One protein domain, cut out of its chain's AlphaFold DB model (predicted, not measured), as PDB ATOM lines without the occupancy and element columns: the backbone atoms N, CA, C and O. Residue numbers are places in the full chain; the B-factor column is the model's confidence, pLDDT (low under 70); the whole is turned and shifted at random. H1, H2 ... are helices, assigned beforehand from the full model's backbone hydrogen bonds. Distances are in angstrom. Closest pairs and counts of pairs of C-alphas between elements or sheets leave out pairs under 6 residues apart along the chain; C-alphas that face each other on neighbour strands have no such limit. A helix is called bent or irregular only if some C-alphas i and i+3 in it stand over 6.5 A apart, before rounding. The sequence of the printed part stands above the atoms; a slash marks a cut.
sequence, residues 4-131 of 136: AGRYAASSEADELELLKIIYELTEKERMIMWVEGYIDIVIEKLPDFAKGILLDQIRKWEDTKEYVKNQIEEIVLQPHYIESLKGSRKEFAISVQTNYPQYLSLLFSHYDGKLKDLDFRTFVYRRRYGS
ATOM      1  N   ALA A   4      83.820  29.521  89.744       94.19
ATOM      2  CA  ALA A   4      84.544  28.553  90.565       94.19
ATOM      3  C   ALA A   4      85.596  29.245  91.431       94.19
ATOM      4  O   ALA A   4      85.654  28.994  92.624       94.19
ATOM      5  N   GLY A   5      86.360  30.184  90.861       94.06
ATOM      6  CA  GLY A   5      87.329  30.972  91.626       94.06
ATOM      7  C   GLY A   5      86.675  31.821  92.715       94.06
ATOM      8  O   GLY A   5      87.159  31.856  93.839       94.06
ATOM      9  N   ARG A   6      85.542  32.470  92.412       94.69
ATOM     10  CA  ARG A   6      84.789  33.243  93.414       94.69
ATOM     11  C   ARG A   6      84.218  32.357  94.518       94.69
ATOM     12  O   ARG A   6      84.275  32.751  95.676       94.69
ATOM     13  N   TYR A   7      83.684  31.188  94.162       94.94
ATOM     14  CA  TYR A   7      83.152  30.234  95.132       94.94
ATOM     15  C   TYR A   7      84.273  29.664  96.003       94.94
ATOM     16  O   TYR A   7      84.194  29.743  97.218       94.94
ATOM     17  N   ALA A   8      85.376  29.221  95.398       93.50
ATOM     18  CA  ALA A   8      86.549  28.757  96.125       93.50
ATOM     19  C   ALA A   8      87.174  29.856  97.001       93.50
ATOM     20  O   ALA A   8      87.734  29.557  98.040       93.50
ATOM     21  N   ALA A   9      87.068  31.140  96.669       92.75
ATOM     22  CA  ALA A   9      87.565  32.201  97.547       92.75
ATOM     23  C   ALA A   9      86.660  32.481  98.767       92.75
ATOM     24  O   ALA A   9      87.093  33.171  99.689       92.75
ATOM     25  N   SER A  10      85.422  31.973  98.800       93.00
ATOM     26  CA  SER A  10      84.489  32.231  99.901       93.00
ATOM     27  C   SER A  10      84.826  31.400 101.148       93.00
ATOM     28  O   SER A  10      85.425  30.322 101.070       93.00
ATOM     29  N   SER A  11      84.442  31.910 102.321       85.38
ATOM     30  CA  SER A  11      84.570  31.211 103.609       85.38
ATOM     31  C   SER A  11      83.570  30.066 103.782       85.38
ATOM     32  O   SER A  11      83.781  29.205 104.624       85.38
ATOM     33  N   GLU A  12      82.500  30.055 102.988       87.69
ATOM     34  CA  GLU A  12      81.396  29.084 103.040       87.69
ATOM     35  C   GLU A  12      81.478  28.056 101.897       87.69
ATOM     36  O   GLU A  12      80.485  27.428 101.540       87.69
ATOM     37  N   ALA A  13      82.646  27.932 101.262       88.19
ATOM     38  CA  ALA A  13      82.840  27.030 100.137       88.19
ATOM     39  C   ALA A  13      82.694  25.567 100.584       88.19
ATOM     40  O   ALA A  13      83.522  25.072 101.346       88.19
ATOM     41  N   ASP A  14      81.669  24.887 100.074       94.44
ATOM     42  CA  ASP A  14      81.487  23.446 100.222       94.44
ATOM     43  C   ASP A  14      82.207  22.699  99.090       94.44
ATOM     44  O   ASP A  14      82.110  23.062  97.913       94.44
ATOM     45  N   GLU A  15      82.942  21.644  99.437       93.81
ATOM     46  CA  GLU A  15      83.787  20.927  98.480       93.81
ATOM     47  C   GLU A  15      82.966  20.215  97.383       93.81
ATOM     48  O   GLU A  15      83.412  20.129  96.232       93.81
ATOM     49  N   LEU A  16      81.752  19.736  97.694       94.50
ATOM     50  CA  LEU A  16      80.885  19.037  96.734       94.50
ATOM     51  C   LEU A  16      80.182  20.012  95.788       94.50
ATOM     52  O   LEU A  16      80.082  19.744  94.586       94.50
ATOM     53  N   GLU A  17      79.735  21.161  96.294       95.50
ATOM     54  CA  GLU A  17      79.173  22.208  95.438       95.50
ATOM     55  C   GLU A  17      80.256  22.814  94.532       95.50
ATOM     56  O   GLU A  17      80.019  23.021  93.338       95.50
ATOM     57  N   LEU A  18      81.485  23.004  95.034       95.50
ATOM     58  CA  LEU A  18      82.614  23.410  94.192       95.50
ATOM     59  C   LEU A  18      82.873  22.382  93.083       95.50
ATOM     60  O   LEU A  18      83.036  22.761  91.919       95.50
ATOM     61  N   LEU A  19      82.863  21.089  93.413       95.50
ATOM     62  CA  LEU A  19      83.021  20.017  92.433       95.50
ATOM     63  C   LEU A  19      81.946  20.082  91.336       95.50
ATOM     64  O   LEU A  19      82.271  20.015  90.147       95.50
ATOM     65  N   LYS A  20      80.680  20.282  91.710       95.88
ATOM     66  CA  LYS A  20      79.576  20.457  90.756       95.88
ATOM     67  C   LYS A  20      79.814  21.651  89.829       95.88
ATOM     68  O   LYS A  20      79.702  21.508  88.610       95.88
ATOM     69  N   ILE A  21      80.233  22.794  90.376       95.88
ATOM     70  CA  ILE A  21      80.580  23.979  89.579       95.88
ATOM     71  C   ILE A  21      81.676  23.643  88.556       95.88
ATOM     72  O   ILE A  21      81.564  24.043  87.396       95.88
ATOM     73  N   ILE A  22      82.720  22.903  88.954       95.75
ATOM     74  CA  ILE A  22      83.833  22.513  88.072       95.75
ATOM     75  C   ILE A  22      83.389  21.610  86.921       95.75
ATOM     76  O   ILE A  22      83.858  21.804  85.790       95.75
ATOM     77  N   TYR A  23      82.486  20.664  87.181       94.38
ATOM     78  CA  TYR A  23      81.925  19.797  86.143       94.38
ATOM     79  C   TYR A  23      81.117  20.568  85.104       94.38
ATOM     80  O   TYR A  23      81.169  20.249  83.918       94.38
ATOM     81  N   GLU A  24      80.409  21.605  85.534       95.94
ATOM     82  CA  GLU A  24      79.626  22.445  84.638       95.94
ATOM     83  C   GLU A  24      80.478  23.467  83.861       95.94
ATOM     84  O   GLU A  24      79.981  24.090  82.922       95.94
ATOM     85  N   LEU A  25      81.740  23.701  84.242       95.81
ATOM     86  CA  LEU A  25      82.627  24.566  83.462       95.81
ATOM     87  C   LEU A  25      83.019  23.902  82.138       95.81
ATOM     88  O   LEU A  25      83.280  22.702  82.040       95.81
ATOM     89  N   THR A  26      83.169  24.718  81.105       94.75
ATOM     90  CA  THR A  26      83.848  24.321  79.870       94.75
ATOM     91  C   THR A  26      85.365  24.239  80.083       94.75
ATOM     92  O   THR A  26      85.918  24.867  80.988       94.75
ATOM     93  N   GLU A  27      86.086  23.516  79.214       94.06
ATOM     94  CA  GLU A  27      87.563  23.521  79.228       94.06
ATOM     95  C   GLU A  27      88.110  24.951  79.113       94.06
ATOM     96  O   GLU A  27      89.039  25.318  79.826       94.06
ATOM     97  N   LYS A  28      87.472  25.791  78.286       94.75
ATOM     98  CA  LYS A  28      87.830  27.202  78.125       94.75
ATOM     99  C   LYS A  28      87.745  27.967  79.446       94.75
ATOM    100  O   LYS A  28      88.660  28.717  79.772       94.75
ATOM    101  N   GLU A  29      86.669  27.787  80.207       95.81
ATOM    102  CA  GLU A  29      86.499  28.452  81.504       95.81
ATOM    103  C   GLU A  29      87.456  27.921  82.567       95.81
ATOM    104  O   GLU A  29      87.945  28.711  83.374       95.81
ATOM    105  N   ARG A  30      87.759  26.616  82.555       95.94
ATOM    106  CA  ARG A  30      88.790  26.039  83.427       95.94
ATOM    107  C   ARG A  30      90.174  26.586  83.092       95.94
ATOM    108  O   ARG A  30      90.907  26.993  83.988       95.94
ATOM    109  N   MET A  31      90.492  26.692  81.805       96.31
ATOM    110  CA  MET A  31      91.764  27.234  81.341       96.31
ATOM    111  C   MET A  31      91.930  28.713  81.705       96.31
ATOM    112  O   MET A  31      93.040  29.132  82.013       96.31
ATOM    113  N   ILE A  32      90.853  29.506  81.753       96.00
ATOM    114  CA  ILE A  32      90.916  30.891  82.259       96.00
ATOM    115  C   ILE A  32      91.412  30.931  83.711       96.00
ATOM    116  O   ILE A  32      92.175  31.830  84.052       96.00
ATOM    117  N   MET A  33      91.033  29.963  84.555       96.88
ATOM    118  CA  MET A  33      91.537  29.893  85.934       96.88
ATOM    119  C   MET A  33      93.052  29.705  85.973       96.88
ATOM    120  O   MET A  33      93.735  30.336  86.776       96.88
ATOM    121  N   TRP A  34      93.570  28.863  85.076       97.56
ATOM    122  CA  TRP A  34      95.002  28.631  84.914       97.56
ATOM    123  C   TRP A  34      95.732  29.869  84.374       97.56
ATOM    124  O   TRP A  34      96.769  30.256  84.916       97.56
ATOM    125  N   VAL A  35      95.169  30.539  83.361       96.62
ATOM    126  CA  VAL A  35      95.735  31.775  82.791       96.62
ATOM    127  C   VAL A  35      95.817  32.881  83.838       96.62
ATOM    128  O   VAL A  35      96.860  33.506  83.977       96.62
ATOM    129  N   GLU A  36      94.734  33.118  84.576       95.12
ATOM    130  CA  GLU A  36      94.662  34.166  85.602       95.12
ATOM    131  C   GLU A  36      95.356  33.773  86.922       95.12
ATOM    132  O   GLU A  36      95.451  34.606  87.818       95.12
ATOM    133  N   GLY A  37      95.839  32.532  87.058       94.62
ATOM    134  CA  GLY A  37      96.664  32.091  88.188       94.62
ATOM    135  C   GLY A  37      95.916  31.809  89.495       94.62
ATOM    136  O   GLY A  37      96.548  31.745  90.539       94.62
ATOM    137  N   TYR A  38      94.590  31.637  89.466       95.19
ATOM    138  CA  TYR A  38      93.800  31.295  90.664       95.19
ATOM    139  C   TYR A  38      93.312  29.843  90.681       95.19
ATOM    140  O   TYR A  38      92.515  29.470  91.541       95.19
ATOM    141  N   ILE A  39      93.748  29.018  89.723       95.75
ATOM    142  CA  ILE A  39      93.357  27.605  89.667       95.75
ATOM    143  C   ILE A  39      93.852  26.816  90.884       95.75
ATOM    144  O   ILE A  39      93.163  25.897  91.309       95.75
ATOM    145  N   ASP A  40      94.974  27.211  91.485       94.44
ATOM    146  CA  ASP A  40      95.545  26.529  92.651       94.44
ATOM    147  C   ASP A  40      94.605  26.620  93.862       94.44
ATOM    148  O   ASP A  40      94.285  25.604  94.470       94.44
ATOM    149  N   ILE A  41      94.021  27.802  94.105       94.56
ATOM    150  CA  ILE A  41      93.004  28.028  95.151       94.56
ATOM    151  C   ILE A  41      91.791  27.110  94.947       94.56
ATOM    152  O   ILE A  41      91.197  26.604  95.898       94.56
ATOM    153  N   VAL A  42      91.400  26.899  93.689       95.62
ATOM    154  CA  VAL A  42      90.278  26.025  93.338       95.62
ATOM    155  C   VAL A  42      90.635  24.560  93.588       95.62
ATOM    156  O   VAL A  42      89.808  23.825  94.115       95.62
ATOM    157  N   ILE A  43      91.850  24.131  93.237       96.00
ATOM    158  CA  ILE A  43      92.320  22.757  93.457       96.00
ATOM    159  C   ILE A  43      92.417  22.446  94.947       96.00
ATOM    160  O   ILE A  43      91.991  21.373  95.360       96.00
ATOM    161  N   GLU A  44      92.957  23.363  95.749       94.44
ATOM    162  CA  GLU A  44      93.121  23.174  97.194       94.44
ATOM    163  C   GLU A  44      91.796  22.878  97.900       94.44
ATOM    164  O   GLU A  44      91.775  22.062  98.817       94.44
ATOM    165  N   LYS A  45      90.700  23.488  97.433       94.31
ATOM    166  CA  LYS A  45      89.351  23.327  97.995       94.31
ATOM    167  C   LYS A  45      88.516  22.209  97.372       94.31
ATOM    168  O   LYS A  45      87.363  22.030  97.754       94.31
ATOM    169  N   LEU A  46      89.043  21.493  96.382       94.62
ATOM    170  CA  LEU A  46      88.362  20.317  95.848       94.62
ATOM    171  C   LEU A  46      88.595  19.102  96.754       94.62
ATOM    172  O   LEU A  46      89.692  18.965  97.303       94.62
ATOM    173  N   PRO A  47      87.639  18.156  96.803       93.44
ATOM    174  CA  PRO A  47      87.876  16.862  97.425       93.44
ATOM    175  C   PRO A  47      89.084  16.173  96.781       93.44
ATOM    176  O   PRO A  47      89.230  16.199  95.554       93.44
ATOM    177  N   ASP A  48      89.922  15.504  97.576       93.31
ATOM    178  CA  ASP A  48      91.178  14.902  97.100       93.31
ATOM    179  C   ASP A  48      90.994  13.985  95.884       93.31
ATOM    180  O   ASP A  48      91.755  14.063  94.918       93.31
ATOM    181  N   PHE A  49      89.935  13.171  95.881       91.00
ATOM    182  CA  PHE A  49      89.627  12.256  94.778       91.00
ATOM    183  C   PHE A  49      89.289  12.976  93.461       91.00
ATOM    184  O   PHE A  49      89.399  12.383  92.388       91.00
ATOM    185  N   ALA A  50      88.869  14.242  93.522       91.81
ATOM    186  CA  ALA A  50      88.434  15.028  92.374       91.81
ATOM    187  C   ALA A  50      89.509  15.991  91.844       91.81
ATOM    188  O   ALA A  50      89.384  16.478  90.716       91.81
ATOM    189  N   LYS A  51      90.590  16.238  92.599       93.56
ATOM    190  CA  LYS A  51      91.686  17.142  92.189       93.56
ATOM    191  C   LYS A  51      92.283  16.765  90.828       93.56
ATOM    192  O   LYS A  51      92.618  17.646  90.033       93.56
ATOM    193  N   GLY A  52      92.335  15.465  90.516       92.38
ATOM    194  CA  GLY A  52      92.846  14.935  89.245       92.38
ATOM    195  C   GLY A  52      92.193  15.543  87.996       92.38
ATOM    196  O   GLY A  52      92.871  15.766  86.996       92.38
ATOM    197  N   ILE A  53      90.908  15.920  88.074       90.69
ATOM    198  CA  ILE A  53      90.149  16.505  86.954       90.69
ATOM    199  C   ILE A  53      90.820  17.778  86.419       90.69
ATOM    200  O   ILE A  53      90.831  18.016  85.207       90.69
ATOM    201  N   LEU A  54      91.363  18.606  87.317       94.25
ATOM    202  CA  LEU A  54      92.057  19.843  86.961       94.25
ATOM    203  C   LEU A  54      93.552  19.608  86.738       94.25
ATOM    204  O   LEU A  54      94.100  20.149  85.779       94.25
ATOM    205  N   LEU A  55      94.196  18.778  87.564       95.44
ATOM    206  CA  LEU A  55      95.640  18.522  87.482       95.44
ATOM    207  C   LEU A  55      96.062  17.949  86.120       95.44
ATOM    208  O   LEU A  55      97.035  18.422  85.532       95.44
ATOM    209  N   ASP A  56      95.293  17.010  85.564       92.50
ATOM    210  CA  ASP A  56      95.596  16.420  84.255       92.50
ATOM    211  C   ASP A  56      95.479  17.433  83.105       92.50
ATOM    212  O   ASP A  56      96.215  17.364  82.115       92.50
ATOM    213  N   GLN A  57      94.545  18.382  83.216       92.38
ATOM    214  CA  GLN A  57      94.373  19.450  82.229       92.38
ATOM    215  C   GLN A  57      95.495  20.483  82.345       92.38
ATOM    216  O   GLN A  57      96.094  20.842  81.329       92.38
ATOM    217  N   ILE A  58      95.818  20.895  83.574       96.25
ATOM    218  CA  ILE A  58      96.909  21.829  83.872       96.25
ATOM    219  C   ILE A  58      98.222  21.294  83.331       96.25
ATOM    220  O   ILE A  58      98.904  22.024  82.622       96.25
ATOM    221  N   ARG A  59      98.538  20.016  83.572       96.44
ATOM    222  CA  ARG A  59      99.772  19.404  83.068       96.44
ATOM    223  C   ARG A  59      99.919  19.578  81.557       96.44
ATOM    224  O   ARG A  59     100.955  20.029  81.094       96.44
ATOM    225  N   LYS A  60      98.858  19.326  80.784       95.75
ATOM    226  CA  LYS A  60      98.881  19.505  79.319       95.75
ATOM    227  C   LYS A  60      99.088  20.965  78.907       95.75
ATOM    228  O   LYS A  60      99.740  21.239  77.895       95.75
ATOM    229  N   TRP A  61      98.491  21.905  79.637       97.12
ATOM    230  CA  TRP A  61      98.652  23.335  79.364       97.12
ATOM    231  C   TRP A  61     100.050  23.832  79.739       97.12
ATOM    232  O   TRP A  61     100.629  24.589  78.963       97.12
ATOM    233  N   GLU A  62     100.607  23.362  80.856       97.88
ATOM    234  CA  GLU A  62     101.985  23.615  81.290       97.88
ATOM    235  C   GLU A  62     103.003  23.025  80.312       97.88
ATOM    236  O   GLU A  62     103.876  23.753  79.852       97.88
ATOM    237  N   ASP A  63     102.830  21.775  79.875       98.19
ATOM    238  CA  ASP A  63     103.692  21.151  78.859       98.19
ATOM    239  C   ASP A  63     103.688  21.974  77.556       98.19
ATOM    240  O   ASP A  63     104.729  22.227  76.948       98.19
ATOM    241  N   THR A  64     102.511  22.461  77.138       97.50
ATOM    242  CA  THR A  64     102.395  23.330  75.955       97.50
ATOM    243  C   THR A  64     103.052  24.693  76.186       97.50
ATOM    244  O   THR A  64     103.670  25.242  75.273       97.50
ATOM    245  N   LYS A  65     102.904  25.261  77.387       98.19
ATOM    246  CA  LYS A  65     103.523  26.532  77.769       98.19
ATOM    247  C   LYS A  65     105.042  26.421  77.723       98.19
ATOM    248  O   LYS A  65     105.674  27.281  77.118       98.19
ATOM    249  N   GLU A  66     105.600  25.361  78.299       98.44
ATOM    250  CA  GLU A  66     107.043  25.136  78.337       98.44
ATOM    251  C   GLU A  66     107.600  24.881  76.939       98.44
ATOM    252  O   GLU A  66     108.607  25.470  76.563       98.44
ATOM    253  N   TYR A  67     106.885  24.116  76.106       98.19
ATOM    254  CA  TYR A  67     107.243  23.976  74.697       98.19
ATOM    255  C   TYR A  67     107.332  25.340  73.991       98.19
ATOM    256  O   TYR A  67     108.331  25.635  73.342       98.19
ATOM    257  N   VAL A  68     106.316  26.202  74.136       98.06
ATOM    258  CA  VAL A  68     106.336  27.544  73.527       98.06
ATOM    259  C   VAL A  68     107.468  28.395  74.097       98.06
ATOM    260  O   VAL A  68     108.113  29.120  73.344       98.06
ATOM    261  N   LYS A  69     107.721  28.317  75.403       98.38
ATOM    262  CA  LYS A  69     108.809  29.039  76.059       98.38
ATOM    263  C   LYS A  69     110.169  28.646  75.487       98.38
ATOM    264  O   LYS A  69     110.884  29.536  75.037       98.38
ATOM    265  N   ASN A  70     110.447  27.350  75.366       98.31
ATOM    266  CA  ASN A  70     111.672  26.841  74.745       98.31
ATOM    267  C   ASN A  70     111.820  27.332  73.299       98.31
ATOM    268  O   ASN A  70     112.896  27.750  72.893       98.31
ATOM    269  N   GLN A  71     110.725  27.369  72.530       98.06
ATOM    270  CA  GLN A  71     110.753  27.920  71.170       98.06
ATOM    271  C   GLN A  71     111.120  29.410  71.149       98.06
ATOM    272  O   GLN A  71     111.885  29.837  70.290       98.06
ATOM    273  N   ILE A  72     110.603  30.217  72.082       98.19
ATOM    274  CA  ILE A  72     111.001  31.627  72.186       98.19
ATOM    275  C   ILE A  72     112.470  31.746  72.592       98.19
ATOM    276  O   ILE A  72     113.188  32.526  71.975       98.19
ATOM    277  N   GLU A  73     112.928  30.965  73.570       97.38
ATOM    278  CA  GLU A  73     114.328  30.951  74.015       97.38
ATOM    279  C   GLU A  73     115.290  30.572  72.876       97.38
ATOM    280  O   GLU A  73     116.307  31.233  72.678       97.38
ATOM    281  N   GLU A  74     114.936  29.585  72.054       97.94
ATOM    282  CA  GLU A  74     115.702  29.217  70.860       97.94
ATOM    283  C   GLU A  74     115.723  30.336  69.811       97.94
ATOM    284  O   GLU A  74     116.771  30.595  69.215       97.94
ATOM    285  N   ILE A  75     114.584  31.003  69.582       97.69
ATOM    286  CA  ILE A  75     114.453  32.093  68.603       97.69
ATOM    287  C   ILE A  75     115.300  33.299  69.008       97.69
ATOM    288  O   ILE A  75     115.999  33.861  68.164       97.69
ATOM    289  N   VAL A  76     115.262  33.706  70.280       96.81
ATOM    290  CA  VAL A  76     115.946  34.934  70.723       96.81
ATOM    291  C   VAL A  76     117.470  34.814  70.695       96.81
ATOM    292  O   VAL A  76     118.164  35.830  70.673       96.81
ATOM    293  N   LEU A  77     117.987  33.584  70.637       97.06
ATOM    294  CA  LEU A  77     119.407  33.280  70.461       97.06
ATOM    295  C   LEU A  77     119.837  33.218  68.987       97.06
ATOM    296  O   LEU A  77     121.035  33.147  68.705       97.06
ATOM    297  N   GLN A  78     118.902  33.249  68.032       96.62
ATOM    298  CA  GLN A  78     119.253  33.165  66.618       96.62
ATOM    299  C   GLN A  78     119.950  34.449  66.137       96.62
ATOM    300  O   GLN A  78     119.467  35.550  66.423       96.62
ATOM    301  N   PRO A  79     121.018  34.346  65.318       95.19
ATOM    302  CA  PRO A  79     121.763  35.513  64.841       95.19
ATOM    303  C   PRO A  79     120.891  36.573  64.160       95.19
ATOM    304  O   PRO A  79     121.025  37.758  64.449       95.19
ATOM    305  N   HIS A  80     119.950  36.154  63.314       92.06
ATOM    306  CA  HIS A  80     119.066  37.071  62.594       92.06
ATOM    307  C   HIS A  80     118.046  37.765  63.519       92.06
ATOM    308  O   HIS A  80     117.657  38.905  63.264       92.06
ATOM    309  N   TYR A  81     117.625  37.115  64.614       95.56
ATOM    310  CA  TYR A  81     116.793  37.762  65.627       95.56
ATOM    311  C   TYR A  81     117.607  38.828  66.364       95.56
ATOM    312  O   TYR A  81     117.178  39.978  66.440       95.56
ATOM    313  N   ILE A  82     118.811  38.480  66.825       95.62
ATOM    314  CA  ILE A  82     119.730  39.406  67.506       95.62
ATOM    315  C   ILE A  82     120.064  40.610  66.616       95.62
ATOM    316  O   ILE A  82     120.092  41.746  67.085       95.62
ATOM    317  N   GLU A  83     120.297  40.384  65.326       94.56
ATOM    318  CA  GLU A  83     120.534  41.452  64.357       94.56
ATOM    319  C   GLU A  83     119.314  42.368  64.216       94.56
ATOM    320  O   GLU A  83     119.459  43.591  64.240       94.56
ATOM    321  N   SER A  84     118.104  41.800  64.192       94.38
ATOM    322  CA  SER A  84     116.868  42.586  64.122       94.38
ATOM    323  C   SER A  84     116.638  43.494  65.338       94.38
ATOM    324  O   SER A  84     115.976  44.521  65.200       94.38
ATOM    325  N   LEU A  85     117.218  43.174  66.504       93.62
ATOM    326  CA  LEU A  85     117.159  44.028  67.699       93.62
ATOM    327  C   LEU A  85     117.992  45.311  67.566       93.62
ATOM    328  O   LEU A  85     117.736  46.273  68.284       93.62
ATOM    329  N   LYS A  86     118.996  45.331  66.679       93.81
ATOM    330  CA  LYS A  86     119.865  46.502  66.457       93.81
ATOM    331  C   LYS A  86     119.224  47.548  65.544       93.81
ATOM    332  O   LYS A  86     119.684  48.687  65.514       93.81
ATOM    333  N   GLY A  87     118.210  47.148  64.776       91.62
ATOM    334  CA  GLY A  87     117.467  48.028  63.883       91.62
ATOM    335  C   GLY A  87     116.405  48.857  64.605       91.62
ATOM    336  O   GLY A  87     116.229  48.814  65.823       91.62
ATOM    337  N   SER A  88     115.644  49.613  63.827       95.31
ATOM    338  CA  SER A  88     114.442  50.293  64.297       95.31
ATOM    339  C   SER A  88     113.344  49.295  64.686       95.31
ATOM    340  O   SER A  88     113.243  48.192  64.146       95.31
ATOM    341  N   ARG A  89     112.404  49.728  65.539       94.88
ATOM    342  CA  ARG A  89     111.207  48.936  65.888       94.88
ATOM    343  C   ARG A  89     110.425  48.469  64.651       94.88
ATOM    344  O   ARG A  89     109.799  47.413  64.681       94.88
ATOM    345  N   LYS A  90     110.435  49.257  63.567       95.62
ATOM    346  CA  LYS A  90     109.760  48.912  62.307       95.62
ATOM    347  C   LYS A  90     110.476  47.770  61.583       95.62
ATOM    348  O   LYS A  90     109.808  46.865  61.096       95.62
ATOM    349  N   GLU A  91     111.803  47.793  61.535       95.00
ATOM    350  CA  GLU A  91     112.605  46.715  60.942       95.00
ATOM    351  C   GLU A  91     112.484  45.426  61.757       95.00
ATOM    352  O   GLU A  91     112.246  44.363  61.184       95.00
ATOM    353  N   PHE A  92     112.511  45.530  63.089       96.31
ATOM    354  CA  PHE A  92     112.202  44.412  63.981       96.31
ATOM    355  C   PHE A  92     110.816  43.817  63.686       96.31
ATOM    356  O   PHE A  92     110.677  42.606  63.509       96.31
ATOM    357  N   ALA A  93     109.790  44.670  63.578       95.62
ATOM    358  CA  ALA A  93     108.423  44.245  63.290       95.62
ATOM    359  C   ALA A  93     108.320  43.463  61.976       95.62
ATOM    360  O   ALA A  93     107.653  42.429  61.939       95.62
ATOM    361  N   ILE A  94     108.982  43.944  60.921       96.00
ATOM    362  CA  ILE A  94     109.023  43.275  59.617       96.00
ATOM    363  C   ILE A  94     109.731  41.923  59.749       96.00
ATOM    364  O   ILE A  94     109.160  40.909  59.363       96.00
ATOM    365  N   SER A  95     110.918  41.885  60.365       95.25
ATOM    366  CA  SER A  95     111.685  40.646  60.555       95.25
ATOM    367  C   SER A  95     110.879  39.571  61.292       95.25
ATOM    368  O   SER A  95     110.768  38.436  60.824       95.25
ATOM    369  N   VAL A  96     110.244  39.927  62.413       95.94
ATOM    370  CA  VAL A  96     109.433  38.991  63.203       95.94
ATOM    371  C   VAL A  96     108.166  38.563  62.465       95.94
ATOM    372  O   VAL A  96     107.800  37.393  62.530       95.94
ATOM    373  N   GLN A  97     107.493  39.466  61.746       95.00
ATOM    374  CA  GLN A  97     106.313  39.109  60.947       95.00
ATOM    375  C   GLN A  97     106.649  38.139  59.815       95.00
ATOM    376  O   GLN A  97     105.848  37.252  59.524       95.00
ATOM    377  N   THR A  98     107.816  38.296  59.194       94.75
ATOM    378  CA  THR A  98     108.263  37.437  58.098       94.75
ATOM    379  C   THR A  98     108.713  36.068  58.598       94.75
ATOM    380  O   THR A  98     108.297  35.057  58.039       94.75
ATOM    381  N   ASN A  99     109.532  36.019  59.650       95.19
ATOM    382  CA  ASN A  99     110.178  34.777  60.086       95.19
ATOM    383  C   ASN A  99     109.374  34.014  61.152       95.19
ATOM    384  O   ASN A  99     109.411  32.786  61.200       95.19
ATOM    385  N   TYR A 100     108.623  34.729  61.996       95.75
ATOM    386  CA  TYR A 100     107.970  34.184  63.192       95.75
ATOM    387  C   TYR A 100     106.536  34.703  63.411       95.75
ATOM    388  O   TYR A 100     106.179  35.089  64.535       95.75
ATOM    389  N   PRO A 101     105.665  34.707  62.383       94.25
ATOM    390  CA  PRO A 101     104.330  35.303  62.474       94.25
ATOM    391  C   PRO A 101     103.474  34.712  63.603       94.25
ATOM    392  O   PRO A 101     102.671  35.414  64.221       94.25
ATOM    393  N   GLN A 102     103.659  33.430  63.917       94.00
ATOM    394  CA  GLN A 102     102.931  32.721  64.963       94.00
ATOM    395  C   GLN A 102     103.333  33.123  66.386       94.00
ATOM    396  O   GLN A 102     102.559  32.859  67.298       94.00
ATOM    397  N   TYR A 103     104.501  33.742  66.583       96.88
ATOM    398  CA  TYR A 103     105.043  34.106  67.900       96.88
ATOM    399  C   TYR A 103     105.093  35.616  68.134       96.88
ATOM    400  O   TYR A 103     105.640  36.073  69.136       96.88
ATOM    401  N   LEU A 104     104.480  36.392  67.239       94.75
ATOM    402  CA  LEU A 104     104.568  37.847  67.203       94.75
ATOM    403  C   LEU A 104     104.325  38.494  68.571       94.75
ATOM    404  O   LEU A 104     105.160  39.261  69.036       94.75
ATOM    405  N   SER A 105     103.232  38.158  69.261       95.12
ATOM    406  CA  SER A 105     102.933  38.775  70.562       95.12
ATOM    407  C   SER A 105     104.020  38.526  71.611       95.12
ATOM    408  O   SER A 105     104.327  39.426  72.381       95.12
ATOM    409  N   LEU A 106     104.614  37.329  71.629       98.12
ATOM    410  CA  LEU A 106     105.655  36.973  72.596       98.12
ATOM    411  C   LEU A 106     106.983  37.650  72.247       98.12
ATOM    412  O   LEU A 106     107.630  38.217  73.121       98.12
ATOM    413  N   LEU A 107     107.356  37.663  70.966       97.75
ATOM    414  CA  LEU A 107     108.603  38.279  70.508       97.75
ATOM    415  C   LEU A 107     108.590  39.806  70.653       97.75
ATOM    416  O   LEU A 107     109.630  40.388  70.952       97.75
ATOM    417  N   PHE A 108     107.431  40.455  70.514       96.69
ATOM    418  CA  PHE A 108     107.284  41.877  70.841       96.69
ATOM    419  C   PHE A 108     107.383  42.141  72.347       96.69
ATOM    420  O   PHE A 108     108.078  43.073  72.744       96.69
ATOM    421  N   SER A 109     106.751  41.317  73.191       96.88
ATOM    422  CA  SER A 109     106.918  41.432  74.648       96.88
ATOM    423  C   SER A 109     108.374  41.217  75.073       96.88
ATOM    424  O   SER A 109     108.848  41.906  75.976       96.88
ATOM    425  N   HIS A 110     109.095  40.308  74.406       97.25
ATOM    426  CA  HIS A 110     110.532  40.106  74.605       97.25
ATOM    427  C   HIS A 110     111.338  41.352  74.219       97.25
ATOM    428  O   HIS A 110     112.099  41.855  75.041       97.25
ATOM    429  N   TYR A 111     111.120  41.891  73.013       95.81
ATOM    430  CA  TYR A 111     111.761  43.124  72.535       95.81
ATOM    431  C   TYR A 111     111.562  44.299  73.503       95.81
ATOM    432  O   TYR A 111     112.492  45.052  73.773       95.81
ATOM    433  N   ASP A 112     110.358  44.436  74.062       95.12
ATOM    434  CA  ASP A 112     110.026  45.498  75.014       95.12
ATOM    435  C   ASP A 112     110.565  45.242  76.439       95.12
ATOM    436  O   ASP A 112     110.323  46.061  77.328       95.12
ATOM    437  N   GLY A 113     111.261  44.121  76.687       95.06
ATOM    438  CA  GLY A 113     111.785  43.737  78.005       95.06
ATOM    439  C   GLY A 113     110.691  43.421  79.032       95.06
ATOM    440  O   GLY A 113     110.894  43.569  80.235       95.06
ATOM    441  N   LYS A 114     109.494  43.048  78.561       96.06
ATOM    442  CA  LYS A 114     108.269  42.910  79.369       96.06
ATOM    443  C   LYS A 114     107.668  41.509  79.341       96.06
ATOM    444  O   LYS A 114     106.565  41.337  79.852       96.06
ATOM    445  N   LEU A 115     108.361  40.535  78.752       96.81
ATOM    446  CA  LEU A 115     107.885  39.159  78.653       96.81
ATOM    447  C   LEU A 115     107.755  38.519  80.044       96.81
ATOM    448  O   LEU A 115     108.724  38.450  80.799       96.81
ATOM    449  N   LYS A 116     106.552  38.051  80.377       96.62
ATOM    450  CA  LYS A 116     106.204  37.407  81.653       96.62
ATOM    451  C   LYS A 116     105.576  36.035  81.419       96.62
ATOM    452  O   LYS A 116     105.047  35.755  80.346       96.62
ATOM    453  N   ASP A 117     105.530  35.204  82.461       95.56
ATOM    454  CA  ASP A 117     104.860  33.891  82.414       95.56
ATOM    455  C   ASP A 117     103.386  33.994  81.963       95.56
ATOM    456  O   ASP A 117     102.907  33.192  81.159       95.56
ATOM    457  N   LEU A 118     102.687  35.051  82.396       95.94
ATOM    458  CA  LEU A 118     101.307  35.333  81.989       95.94
ATOM    459  C   LEU A 118     101.154  35.516  80.470       95.94
ATOM    460  O   LEU A 118     100.117  35.138  79.916       95.94
ATOM    461  N   ASP A 119     102.159  36.065  79.781       97.38
ATOM    462  CA  ASP A 119     102.120  36.219  78.325       97.38
ATOM    463  C   ASP A 119     102.109  34.854  77.639       97.38
ATOM    464  O   ASP A 119     101.328  34.639  76.710       97.38
ATOM    465  N   PHE A 120     102.896  33.900  78.145       98.06
ATOM    466  CA  PHE A 120     102.900  32.530  77.644       98.06
ATOM    467  C   PHE A 120     101.566  31.830  77.907       98.06
ATOM    468  O   PHE A 120     100.978  31.282  76.973       98.06
ATOM    469  N   ARG A 121     101.016  31.913  79.127       97.56
ATOM    470  CA  ARG A 121      99.684  31.346  79.428       97.56
ATOM    471  C   ARG A 121      98.603  31.922  78.515       97.56
ATOM    472  O   ARG A 121      97.814  31.188  77.914       97.56
ATOM    473  N   THR A 122      98.613  33.245  78.353       96.31
ATOM    474  CA  THR A 122      97.693  33.971  77.469       96.31
ATOM    475  C   THR A 122      97.861  33.537  76.016       96.31
ATOM    476  O   THR A 122      96.868  33.373  75.303       96.31
ATOM    477  N   PHE A 123      99.097  33.326  75.567       96.88
ATOM    478  CA  PHE A 123      99.394  32.836  74.229       96.88
ATOM    479  C   PHE A 123      98.836  31.429  73.998       96.88
ATOM    480  O   PHE A 123      98.122  31.229  73.014       96.88
ATOM    481  N   VAL A 124      99.074  30.478  74.912       96.81
ATOM    482  CA  VAL A 124      98.527  29.110  74.802       96.81
ATOM    483  C   VAL A 124      96.996  29.149  74.740       96.81
ATOM    484  O   VAL A 124      96.391  28.520  73.867       96.81
ATOM    485  N   TYR A 125      96.361  29.956  75.593       95.94
ATOM    486  CA  TYR A 125      94.908  30.142  75.588       95.94
ATOM    487  C   TYR A 125      94.387  30.723  74.266       95.94
ATOM    488  O   TYR A 125      93.448  30.190  73.668       95.94
ATOM    489  N   ARG A 126      95.009  31.796  73.761       93.50
ATOM    490  CA  ARG A 126      94.627  32.426  72.486       93.50
ATOM    491  C   ARG A 126      94.884  31.511  71.296       93.50
ATOM    492  O   ARG A 126      94.101  31.532  70.355       93.50
ATOM    493  N   ARG A 127      95.926  30.684  71.320       91.81
ATOM    494  CA  ARG A 127      96.181  29.717  70.248       91.81
ATOM    495  C   ARG A 127      95.098  28.639  70.190       91.81
ATOM    496  O   ARG A 127      94.704  28.241  69.099       91.81
ATOM    497  N   ARG A 128      94.582  28.212  71.348       91.75
ATOM    498  CA  ARG A 128      93.505  27.216  71.448       91.75
ATOM    499  C   ARG A 128      92.122  27.787  71.112       91.75
ATOM    500  O   ARG A 128      91.346  27.130  70.427       91.75
ATOM    501  N   TYR A 129      91.812  29.004  71.568       90.94
ATOM    502  CA  TYR A 129      90.445  29.554  71.518       90.94
ATOM    503  C   TYR A 129      90.297  30.902  70.795       90.94
ATOM    504  O   TYR A 129      89.182  31.403  70.655       90.94
ATOM    505  N   GLY A 130      91.389  31.513  70.339       74.25
ATOM    506  CA  GLY A 130      91.406  32.831  69.690       74.25
ATOM    507  C   GLY A 130      90.958  32.829  68.226       74.25
ATOM    508  O   GLY A 130      90.831  33.891  67.619       74.25
ATOM    509  N   SER A 131      90.664  31.662  67.654       58.47
ATOM    510  CA  SER A 131      90.343  31.511  66.234       58.47
ATOM    511  C   SER A 131      88.847  31.662  65.939       58.47
ATOM    512  O   SER A 131      88.194  30.701  65.550       58.47
TER     513      SER A 131
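Overview. This is residues 4 to 131 of the 136 residues of an uncharacterized protein of Bacillus sp. cl95 (UniProt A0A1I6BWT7). One long helix, H5, runs along much of a rod; the short helices H1 to H4 cluster near its first residues, H6, H7 and H8 gather towards its last, and H9 crosses its middle between the two groups. The printed part has 128 residues, with nine named helices, H1 to H9 in chain order, and no named strand: all helix. It is loose, with a radius of gyration of the C-alphas of 18.6 A and spans of 57 by 24 by 23 A.

Arrangement. H1, residues 4 to 8, touches H2, residues 15 to 24, and H4, residues 39 to 44; the closest C-alphas are Ala 4 and Ile 21, 6.1 A, and Ala 8 and Val 42, 5.4 A. H3, residues 27 to 35, touches H9, residues 117 to 129, at a shallow tilt of 13 degrees, opposite ways, the closest C-alphas being Val 35 and Arg 121, 5.2 A. H5, residues 52 to 76, touches H9 with residues 61 to 69 alone, only just about perpendicular at 72 degrees; the closest C-alphas are Lys 65 and Phe 120, 6.0 A. H6, residues 79 to 84, and H7, residues 89 to 99, form a hairpin, the closest C-alphas being Ser 84 and Phe 92, 5.0 A. H7 and H8, residues 101 to 111, form another, with C-alphas of Val 96 and Leu 104 closest, 6.4 A. H8 is irregular: C-alphas 102 and 105 are 8.2 A apart. Every O i to N i+4 pair is within hydrogen-bond range in H1, H2, H4, H6, H7 and H9; H3 has 4 of 5, H5 19 of 21, H8 5 of 7.

Along the chain. H1 begins at C-alpha 4, (84.544, 28.553, 90.565). H5 measures 35.7 A and H9 18.6 A, ending at C-alpha 129, (90.445, 29.554, 71.518).

Size, cuts and confidence. The farthest C-alphas, Leu 16 and Gly 87, are 57.1 A apart. The printed part has no cut and no long link; residue 131 is under 70 in pLDDT.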